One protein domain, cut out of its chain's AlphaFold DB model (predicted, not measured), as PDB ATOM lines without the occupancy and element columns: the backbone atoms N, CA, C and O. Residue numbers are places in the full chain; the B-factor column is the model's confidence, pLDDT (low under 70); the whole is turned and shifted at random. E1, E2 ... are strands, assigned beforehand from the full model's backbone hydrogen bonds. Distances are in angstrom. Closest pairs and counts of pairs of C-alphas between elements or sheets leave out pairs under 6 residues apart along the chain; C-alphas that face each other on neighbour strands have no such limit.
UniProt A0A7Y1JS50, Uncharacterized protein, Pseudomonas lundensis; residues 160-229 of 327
ATOM      1  N   VAL A 160      -4.229 -26.170 -20.690       85.31
ATOM      2  CA  VAL A 160      -5.659 -25.993 -20.944       85.31
ATOM      3  C   VAL A 160      -5.900 -25.995 -22.447       85.31
ATOM      4  O   VAL A 160      -5.101 -25.464 -23.218       85.31
ATOM      5  N   GLU A 161      -7.001 -26.600 -22.875       84.31
ATOM      6  CA  GLU A 161      -7.385 -26.580 -24.283       84.31
ATOM      7  C   GLU A 161      -8.062 -25.240 -24.599       84.31
ATOM      8  O   GLU A 161      -8.920 -24.769 -23.852       84.31
ATOM      9  N   ILE A 162      -7.683 -24.613 -25.714       85.06
ATOM     10  CA  ILE A 162      -8.312 -23.382 -26.194       85.06
ATOM     11  C   ILE A 162      -9.043 -23.687 -27.491       85.06
ATOM     12  O   ILE A 162      -8.430 -23.967 -28.520       85.06
ATOM     13  N   VAL A 163     -10.367 -23.584 -27.442       81.19
ATOM     14  CA  VAL A 163     -11.233 -23.736 -28.608       81.19
ATOM     15  C   VAL A 163     -11.479 -22.361 -29.203       81.19
ATOM     16  O   VAL A 163     -11.982 -21.463 -28.526       81.19
ATOM     17  N   VAL A 164     -11.126 -22.195 -30.474       82.00
ATOM     18  CA  VAL A 164     -11.398 -20.969 -31.227       82.00
ATOM     19  C   VAL A 164     -12.598 -21.212 -32.126       82.00
ATOM     20  O   VAL A 164     -12.573 -22.091 -32.984       82.00
ATOM     21  N   ASP A 165     -13.650 -20.423 -31.938       80.75
ATOM     22  CA  ASP A 165     -14.746 -20.347 -32.895       80.75
ATOM     23  C   ASP A 165     -14.220 -19.693 -34.182       80.75
ATOM     24  O   ASP A 165     -13.811 -18.533 -34.181       80.75
ATOM     25  N   GLN A 166     -14.206 -20.444 -35.283       78.44
ATOM     26  CA  GLN A 166     -13.648 -19.978 -36.557       78.44
ATOM     27  C   GLN A 166     -14.498 -18.900 -37.245       78.44
ATOM     28  O   GLN A 166     -14.003 -18.207 -38.130       78.44
ATOM     29  N   VAL A 167     -15.764 -18.742 -36.851       81.56
ATOM     30  CA  VAL A 167     -16.688 -17.755 -37.424       81.56
ATOM     31  C   VAL A 167     -16.604 -16.442 -36.656       81.56
ATOM     32  O   VAL A 167     -16.563 -15.371 -37.256       81.56
ATOM     33  N   THR A 168     -16.583 -16.515 -35.324       84.31
ATOM     34  CA  THR A 168     -16.603 -15.321 -34.464       84.31
ATOM     35  C   THR A 168     -15.220 -14.894 -33.975       84.31
ATOM     36  O   THR A 168     -15.064 -13.773 -33.499       84.31
ATOM     37  N   GLY A 169     -14.211 -15.765 -34.073       79.38
ATOM     38  CA  GLY A 169     -12.875 -15.559 -33.506       79.38
ATOM     39  C   GLY A 169     -12.827 -15.688 -31.979       79.38
ATOM     40  O   GLY A 169     -11.766 -15.502 -31.379       79.38
ATOM     41  N   ASN A 170     -13.955 -16.004 -31.335       80.62
ATOM     42  CA  ASN A 170     -14.039 -16.104 -29.884       80.62
ATOM     43  C   ASN A 170     -13.243 -17.309 -29.379       80.62
ATOM     44  O   ASN A 170     -13.427 -18.436 -29.839       80.62
ATOM     45  N   ARG A 171     -12.378 -17.070 -28.390       83.06
ATOM     46  CA  ARG A 171     -11.592 -18.109 -27.718       83.06
ATOM     47  C   ARG A 171     -12.303 -18.550 -26.449       83.06
ATOM     48  O   ARG A 171     -12.659 -17.720 -25.619       83.06
ATOM     49  N   THR A 172     -12.487 -19.852 -26.294       84.94
ATOM     50  CA  THR A 172     -13.044 -20.469 -25.091       84.94
ATOM     51  C   THR A 172     -12.012 -21.413 -24.499       84.94
ATOM     52  O   THR A 172     -11.551 -22.326 -25.181       84.94
ATOM     53  N   VAL A 173     -11.671 -21.217 -23.229       88.50
ATOM     54  CA  VAL A 173     -10.765 -22.111 -22.501       88.50
ATOM     55  C   VAL A 173     -11.564 -23.282 -21.931       88.50
ATOM     56  O   VAL A 173     -12.601 -23.100 -21.291       88.50
ATOM     57  N   LYS A 174     -11.094 -24.500 -22.185       87.81
ATOM     58  CA  LYS A 174     -11.607 -25.744 -21.617       87.81
ATOM     59  C   LYS A 174     -10.733 -26.127 -20.434       87.81
ATOM     60  O   LYS A 174      -9.529 -26.338 -20.567       87.81
ATOM     61  N   TYR A 175     -11.368 -26.214 -19.271       88.38
ATOM     62  CA  TYR A 175     -10.694 -26.565 -18.033       88.38
ATOM     63  C   TYR A 175     -10.836 -28.067 -17.749       88.38
ATOM     64  O   TYR A 175     -11.929 -28.609 -17.935       88.38
ATOM     65  N   PRO A 176      -9.769 -28.730 -17.270       86.19
ATOM     66  CA  PRO A 176      -9.822 -30.101 -16.779       86.19
ATOM     67  C   PRO A 176     -10.908 -30.313 -15.724       86.19
ATOM     68  O   PRO A 176     -11.222 -29.411 -14.935       86.19
ATOM     69  N   GLU A 177     -11.436 -31.531 -15.657       86.56
ATOM     70  CA  GLU A 177     -12.392 -31.911 -14.622       86.56
ATOM     71  C   GLU A 177     -11.780 -31.749 -13.220       86.56
ATOM     72  O   GLU A 177     -10.611 -32.053 -12.990       86.56
ATOM     73  N   GLY A 178     -12.563 -31.210 -12.282       87.94
ATOM     74  CA  GLY A 178     -12.088 -30.868 -10.936       87.94
ATOM     75  C   GLY A 178     -11.476 -29.468 -10.797       87.94
ATOM     76  O   GLY A 178     -11.154 -29.071  -9.677       87.94
ATOM     77  N   SER A 179     -11.360 -28.696 -11.886       92.69
ATOM     78  CA  SER A 179     -10.926 -27.294 -11.815       92.69
ATOM     79  C   SER A 179     -11.949 -26.417 -11.081       92.69
ATOM     80  O   SER A 179     -13.153 -26.519 -11.317       92.69
ATOM     81  N   GLN A 180     -11.478 -25.513 -10.223       94.19
ATOM     82  CA  GLN A 180     -12.319 -24.630  -9.408       94.19
ATOM     83  C   GLN A 180     -12.227 -23.181  -9.882       94.19
ATOM     84  O   GLN A 180     -11.134 -22.635  -9.982       94.19
ATOM     85  N   MET A 181     -13.371 -22.548 -10.149       95.12
ATOM     86  CA  MET A 181     -13.432 -21.136 -10.535       95.12
ATOM     87  C   MET A 181     -13.228 -20.226  -9.316       95.12
ATOM     88  O   MET A 181     -13.886 -20.387  -8.287       95.12
ATOM     89  N   ASN A 182     -12.348 -19.241  -9.456       94.25
ATOM     90  CA  ASN A 182     -12.037 -18.226  -8.457       94.25
ATOM     91  C   ASN A 182     -12.832 -16.933  -8.708       94.25
ATOM     92  O   ASN A 182     -13.336 -16.680  -9.802       94.25
ATOM     93  N   ALA A 183     -12.901 -16.068  -7.694       92.88
ATOM     94  CA  ALA A 183     -13.618 -14.790  -7.777       92.88
ATOM     95  C   ALA A 183     -13.021 -13.804  -8.803       92.88
ATOM     96  O   ALA A 183     -13.733 -12.940  -9.304       92.88
ATOM     97  N   ASP A 184     -11.730 -13.937  -9.122       91.56
ATOM     98  CA  ASP A 184     -11.023 -13.142 -10.136       91.56
ATOM     99  C   ASP A 184     -11.217 -13.675 -11.572       91.56
ATOM    100  O   ASP A 184     -10.614 -13.158 -12.509       91.56
ATOM    101  N   GLY A 185     -12.038 -14.718 -11.753       90.50
ATOM    102  CA  GLY A 185     -12.279 -15.377 -13.038       90.50
ATOM    103  C   GLY A 185     -11.217 -16.406 -13.435       90.50
ATOM    104  O   GLY A 185     -11.415 -17.123 -14.412       90.50
ATOM    105  N   SER A 186     -10.113 -16.526 -12.691       94.38
ATOM    106  CA  SER A 186      -9.149 -17.612 -12.897       94.38
ATOM    107  C   SER A 186      -9.720 -18.957 -12.441       94.38
ATOM    108  O   SER A 186     -10.645 -19.014 -11.633       94.38
ATOM    109  N   HIS A 187      -9.146 -20.053 -12.919       94.00
ATOM    110  CA  HIS A 187      -9.456 -21.408 -12.490       94.00
ATOM    111  C   HIS A 187      -8.235 -22.043 -11.828       94.00
ATOM    112  O   HIS A 187      -7.144 -22.045 -12.392       94.00
ATOM    113  N   THR A 188      -8.414 -22.613 -10.643       95.12
ATOM    114  CA  THR A 188      -7.414 -23.478 -10.015       95.12
ATOM    115  C   THR A 188      -7.577 -24.893 -10.560       95.12
ATOM    116  O   THR A 188      -8.648 -25.483 -10.424       95.12
ATOM    117  N   LEU A 189      -6.532 -25.414 -11.195       92.75
ATOM    118  CA  LEU A 189      -6.486 -26.738 -11.812       92.75
ATOM    119  C   LEU A 189      -6.256 -27.846 -10.760       92.75
ATOM    120  O   LEU A 189      -5.820 -27.549  -9.644       92.75
ATOM    121  N   PRO A 190      -6.519 -29.131 -11.084       90.19
ATOM    122  CA  PRO A 190      -6.325 -30.247 -10.148       90.19
ATOM    123  C   PRO A 190      -4.889 -30.421  -9.630       90.19
ATOM    124  O   PRO A 190      -4.694 -30.919  -8.523       90.19
ATOM    125  N   ASP A 191      -3.891 -30.006 -10.409       86.00
ATOM    126  CA  ASP A 191      -2.472 -29.999 -10.029       86.00
ATOM    127  C   ASP A 191      -2.087 -28.792  -9.143       86.00
ATOM    128  O   ASP A 191      -0.959 -28.713  -8.658       86.00
ATOM    129  N   GLY A 192      -3.024 -27.868  -8.897       89.81
ATOM    130  CA  GLY A 192      -2.833 -26.636  -8.133       89.81
ATOM    131  C   GLY A 192      -2.381 -25.431  -8.959       89.81
ATOM    132  O   GLY A 192      -2.312 -24.326  -8.414       89.81
ATOM    133  N   SER A 193      -2.115 -25.605 -10.254       93.94
ATOM    134  CA  SER A 193      -1.780 -24.516 -11.175       93.94
ATOM    135  C   SER A 193      -2.971 -23.563 -11.354       93.94
ATOM    136  O   SER A 193      -4.131 -23.948 -11.194       93.94
ATOM    137  N   LYS A 194      -2.711 -22.292 -11.681       94.44
ATOM    138  CA  LYS A 194      -3.753 -21.276 -11.900       94.44
ATOM    139  C   LYS A 194      -3.872 -20.954 -13.388       94.44
ATOM    140  O   LYS A 194      -2.989 -20.317 -13.952       94.44
ATOM    141  N   ALA A 195      -4.991 -21.329 -13.995       94.75
ATOM    142  CA  ALA A 195      -5.353 -20.956 -15.353       94.75
ATOM    143  C   ALA A 195      -6.125 -19.628 -15.374       94.75
ATOM    144  O   ALA A 195      -7.085 -19.429 -14.634       94.75
ATOM    145  N   MET A 196      -5.714 -18.710 -16.232       93.56
ATOM    146  CA  MET A 196      -6.302 -17.391 -16.415       93.56
ATOM    147  C   MET A 196      -7.388 -17.430 -17.508       93.56
ATOM    148  O   MET A 196      -7.403 -18.349 -18.335       93.56
ATOM    149  N   PRO A 197      -8.306 -16.446 -17.549       90.00
ATOM    150  CA  PRO A 197      -9.348 -16.382 -18.580       90.00
ATOM    151  C   PRO A 197      -8.820 -16.283 -20.018       90.00
ATOM    152  O   PRO A 197      -9.504 -16.689 -20.953       90.00
ATOM    153  N   ASP A 198      -7.614 -15.742 -20.205       88.31
ATOM    154  CA  ASP A 198      -6.954 -15.621 -21.509       88.31
ATOM    155  C   ASP A 198      -6.325 -16.940 -22.000       88.31
ATOM    156  O   ASP A 198      -5.845 -17.002 -23.132       88.31
ATOM    157  N   GLY A 199      -6.348 -17.993 -21.173       88.94
ATOM    158  CA  GLY A 199      -5.743 -19.296 -21.444       88.94
ATOM    159  C   GLY A 199      -4.318 -19.460 -20.911       88.94
ATOM    160  O   GLY A 199      -3.756 -20.545 -21.031       88.94
ATOM    161  N   THR A 200      -3.735 -18.427 -20.300       92.81
ATOM    162  CA  THR A 200      -2.418 -18.514 -19.660       92.81
ATOM    163  C   THR A 200      -2.500 -19.390 -18.409       92.81
ATOM    164  O   THR A 200      -3.420 -19.240 -17.612       92.81
ATOM    165  N   VAL A 201      -1.536 -20.282 -18.182       93.94
ATOM    166  CA  VAL A 201      -1.466 -21.129 -16.980       93.94
ATOM    167  C   VAL A 201      -0.205 -20.810 -16.195       93.94
ATOM    168  O   VAL A 201       0.897 -20.968 -16.707       93.94
ATOM    169  N   ASN A 202      -0.366 -20.389 -14.945       94.12
ATOM    170  CA  ASN A 202       0.723 -20.190 -13.994       94.12
ATOM    171  C   ASN A 202       0.903 -21.457 -13.156       94.12
ATOM    172  O   ASN A 202      -0.019 -21.867 -12.445       94.12
ATOM    173  N   HIS A 203       2.089 -22.048 -13.220       92.56
ATOM    174  CA  HIS A 203       2.406 -23.307 -12.551       92.56
ATOM    175  C   HIS A 203       3.013 -23.072 -11.166       92.56
ATOM    176  O   HIS A 203       3.578 -22.015 -10.876       92.56
ATOM    177  N   LEU A 204       2.922 -24.078 -10.293       88.81
ATOM    178  CA  LEU A 204       3.428 -23.996  -8.915       88.81
ATOM    179  C   LEU A 204       4.955 -23.844  -8.820       88.81
ATOM    180  O   LEU A 204       5.464 -23.336  -7.822       88.81
ATOM    181  N   ASP A 205       5.690 -24.284  -9.840       84.50
ATOM    182  CA  ASP A 205       7.149 -24.171  -9.920       84.50
ATOM    183  C   ASP A 205       7.631 -22.779 -10.383       84.50
ATOM    184  O   ASP A 205       8.841 -22.532 -10.447       84.50
ATOM    185  N   GLY A 206       6.695 -21.863 -10.661       88.12
ATOM    186  CA  GLY A 206       6.950 -20.508 -11.147       88.12
ATOM    187  C   GLY A 206       7.069 -20.399 -12.667       88.12
ATOM    188  O   GLY A 206       7.360 -19.315 -13.165       88.12
ATOM    189  N   SER A 207       6.867 -21.493 -13.400       92.62
ATOM    190  CA  SER A 207       6.788 -21.475 -14.858       92.62
ATOM    191  C   SER A 207       5.406 -21.023 -15.352       92.62
ATOM    192  O   SER A 207       4.443 -20.906 -14.585       92.62
ATOM    193  N   THR A 208       5.284 -20.753 -16.650       93.81
ATOM    194  CA  THR A 208       4.032 -20.300 -17.272       93.81
ATOM    195  C   THR A 208       3.815 -20.979 -18.617       93.81
ATOM    196  O   THR A 208       4.723 -21.009 -19.437       93.81
ATOM    197  N   THR A 209       2.605 -21.461 -18.889       93.75
ATOM    198  CA  THR A 209       2.183 -21.813 -20.252       93.75
ATOM    199  C   THR A 209       1.357 -20.683 -20.836       93.75
ATOM    200  O   THR A 209       0.376 -20.246 -20.237       93.75
ATOM    201  N   ARG A 210       1.747 -20.208 -22.012       92.12
ATOM    202  CA  ARG A 210       1.035 -19.178 -22.763       92.12
ATOM    203  C   ARG A 210      -0.181 -19.758 -23.499       92.12
ATOM    204  O   ARG A 210      -0.224 -20.960 -23.766       92.12
ATOM    205  N   PRO A 211      -1.146 -18.916 -23.914       86.75
ATOM    206  CA  PRO A 211      -2.328 -19.371 -24.650       86.75
ATOM    207  C   PRO A 211      -2.016 -20.034 -26.002       86.75
ATOM    208  O   PRO A 211      -2.830 -20.772 -26.546       86.75
ATOM    209  N   ASP A 212      -0.849 -19.765 -26.583       81.06
ATOM    210  CA  ASP A 212      -0.391 -20.411 -27.817       81.06
ATOM    211  C   ASP A 212       0.102 -21.855 -27.603       81.06
ATOM    212  O   ASP A 212       0.328 -22.556 -28.592       81.06
ATOM    213  N   GLY A 213       0.190 -22.316 -26.351       84.94
ATOM    214  CA  GLY A 213       0.682 -23.637 -25.969       84.94
ATOM    215  C   GLY A 213       2.173 -23.668 -25.637       84.94
ATOM    216  O   GLY A 213       2.677 -24.733 -25.285       84.94
ATOM    217  N   VAL A 214       2.880 -22.536 -25.710       88.81
ATOM    218  CA  VAL A 214       4.302 -22.470 -25.367       88.81
ATOM    219  C   VAL A 214       4.461 -22.382 -23.855       88.81
ATOM    220  O   VAL A 214       3.996 -21.441 -23.208       88.81
ATOM    221  N   TRP A 215       5.140 -23.367 -23.284       92.75
ATOM    222  CA  TRP A 215       5.600 -23.338 -21.907       92.75
ATOM    223  C   TRP A 215       6.900 -22.543 -21.782       92.75
ATOM    224  O   TRP A 215       7.759 -22.611 -22.657       92.75
ATOM    225  N   VAL A 216       7.044 -21.804 -20.685       92.00
ATOM    226  CA  VAL A 216       8.208 -20.988 -20.340       92.00
ATOM    227  C   VAL A 216       8.577 -21.261 -18.887       92.00
ATOM    228  O   VAL A 216       7.798 -20.985 -17.973       92.00
ATOM    229  N   SER A 217       9.774 -21.792 -18.663       92.56
ATOM    230  CA  SER A 217      10.331 -22.026 -17.334       92.56
ATOM    231  C   SER A 217      10.612 -20.715 -16.593       92.56
ATOM    232  O   SER A 217      10.789 -19.654 -17.195       92.56
ATOM    233  N   LYS A 218      10.787 -20.791 -15.268       88.25
ATOM    234  CA  LYS A 218      11.262 -19.645 -14.469       88.25
ATOM    235  C   LYS A 218      12.664 -19.151 -14.866       88.25
ATOM    236  O   LYS A 218      13.035 -18.038 -14.506       88.25
ATOM    237  N   THR A 219      13.466 -19.997 -15.520       84.81
ATOM    238  CA  THR A 219      14.847 -19.704 -15.939       84.81
ATOM    239  C   THR A 219      14.944 -19.233 -17.389       84.81
ATOM    240  O   THR A 219      16.013 -18.794 -17.798       84.81
ATOM    241  N   GLY A 220      13.842 -19.255 -18.146       83.62
ATOM    242  CA  GLY A 220      13.775 -18.761 -19.523       83.62
ATOM    243  C   GLY A 220      13.786 -19.841 -20.607       83.62
ATOM    244  O   GLY A 220      13.551 -19.508 -21.762       83.62
ATOM    245  N   ASP A 221      13.998 -21.112 -20.258       89.50
ATOM    246  CA  ASP A 221      13.790 -22.236 -21.180       89.50
ATOM    247  C   ASP A 221      12.336 -22.285 -21.654       89.50
ATOM    248  O   ASP A 221      11.429 -21.912 -20.903       89.50
ATOM    249  N   THR A 222      12.104 -22.790 -22.860       89.56
ATOM    250  CA  THR A 222      10.770 -22.895 -23.451       89.56
ATOM    251  C   THR A 222      10.509 -24.274 -24.036       89.56
ATOM    252  O   THR A 222      11.438 -24.954 -24.457       89.56
ATOM    253  N   LEU A 223       9.240 -24.680 -24.068       88.12
ATOM    254  CA  LEU A 223       8.768 -25.865 -24.781       88.12
ATOM    255  C   LEU A 223       7.507 -25.507 -25.558       88.12
ATOM    256  O   LEU A 223       6.494 -25.141 -24.963       88.12
ATOM    257  N   ASP A 224       7.532 -25.663 -26.874       85.31
ATOM    258  CA  ASP A 224       6.318 -25.589 -27.677       85.31
ATOM    259  C   ASP A 224       5.588 -26.940 -27.636       85.31
ATOM    260  O   ASP A 224       6.020 -27.921 -28.239       85.31
ATOM    261  N   ASN A 225       4.449 -27.010 -26.940       78.00
ATOM    262  CA  ASN A 225       3.689 -28.258 -26.813       78.00
ATOM    263  C   ASN A 225       3.006 -28.731 -28.106       78.00
ATOM    264  O   ASN A 225       2.479 -29.851 -28.128       78.00
ATOM    265  N   LYS A 226       2.994 -27.920 -29.170       76.75
ATOM    266  CA  LYS A 226       2.509 -28.329 -30.494       76.75
ATOM    267  C   LYS A 226       3.601 -29.037 -31.279       76.75
ATOM    268  O   LYS A 226       3.340 -30.092 -31.851       76.75
ATOM    269  N   THR A 227       4.799 -28.461 -31.299       73.69
ATOM    270  CA  THR A 227       5.915 -28.958 -32.115       73.69
ATOM    271  C   THR A 227       6.819 -29.924 -31.358       73.69
ATOM    272  O   THR A 227       7.401 -30.805 -31.976       73.69
ATOM    273  N   GLY A 228       6.904 -29.820 -30.030       74.94
ATOM    274  CA  GLY A 228       7.818 -30.601 -29.193       74.94
ATOM    275  C   GLY A 228       9.223 -30.031 -29.092       74.94
ATOM    276  O   GLY A 228      10.104 -30.699 -28.557       74.94
ATOM    277  N   ILE A 229       9.446 -28.823 -29.606       78.56
ATOM    278  CA  ILE A 229      10.745 -28.162 -29.543       78.56
ATOM    279  C   ILE A 229      10.956 -27.602 -28.141       78.56
ATOM    280  O   ILE A 229      10.197 -26.739 -27.694       78.56
TER     281      ILE A 229
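What this domain is: This is residues 160 to 229 of the 327 residues of an uncharacterized protein of Pseudomonas lundensis (UniProt A0A7Y1JS50). With little regular structure, the chain folds back and forth in a zigzag row of short antiparallel pairings from residues 180 to 181 through to the hairpin E3 and E4; a second hairpin, E1 and E2, precedes the row. The 70 printed residues hold no named helix and four strands, E1 to E4, in two antiparallel two-stranded sheets. The class is all strand, with 14 residues in named elements. The whole is compact, radius of gyration of the C-alphas 12.6 A, spanning 35 by 28 by 19 A.

Where its parts are: E1, residues 161 to 164, begins at C-alpha (-7.385, -26.580, -24.283); E2 is residues 171 to 174; each is 9.8 A long. E3, residues 214 to 216, spans 6.5 A; E4, residues 222 to 224, spans 6.7 A and ends at (6.318, -25.589, -27.677).

How they stand to each other: E1 and E2 are antiparallel at 153 degrees, with N 163 and O 172 2.8 A apart. E3 and E4 are antiparallel at 167 degrees, with N 215 and O 223 2.8 A apart. Residues 208 to 209 pair antiparallel with 215 to 216 of E3. E2 and E3 are apart.

The domain as a whole: The printed part has no cut. The link from E2 to E3 is long, 39 residues. No printed residue is under 70 in pLDDT.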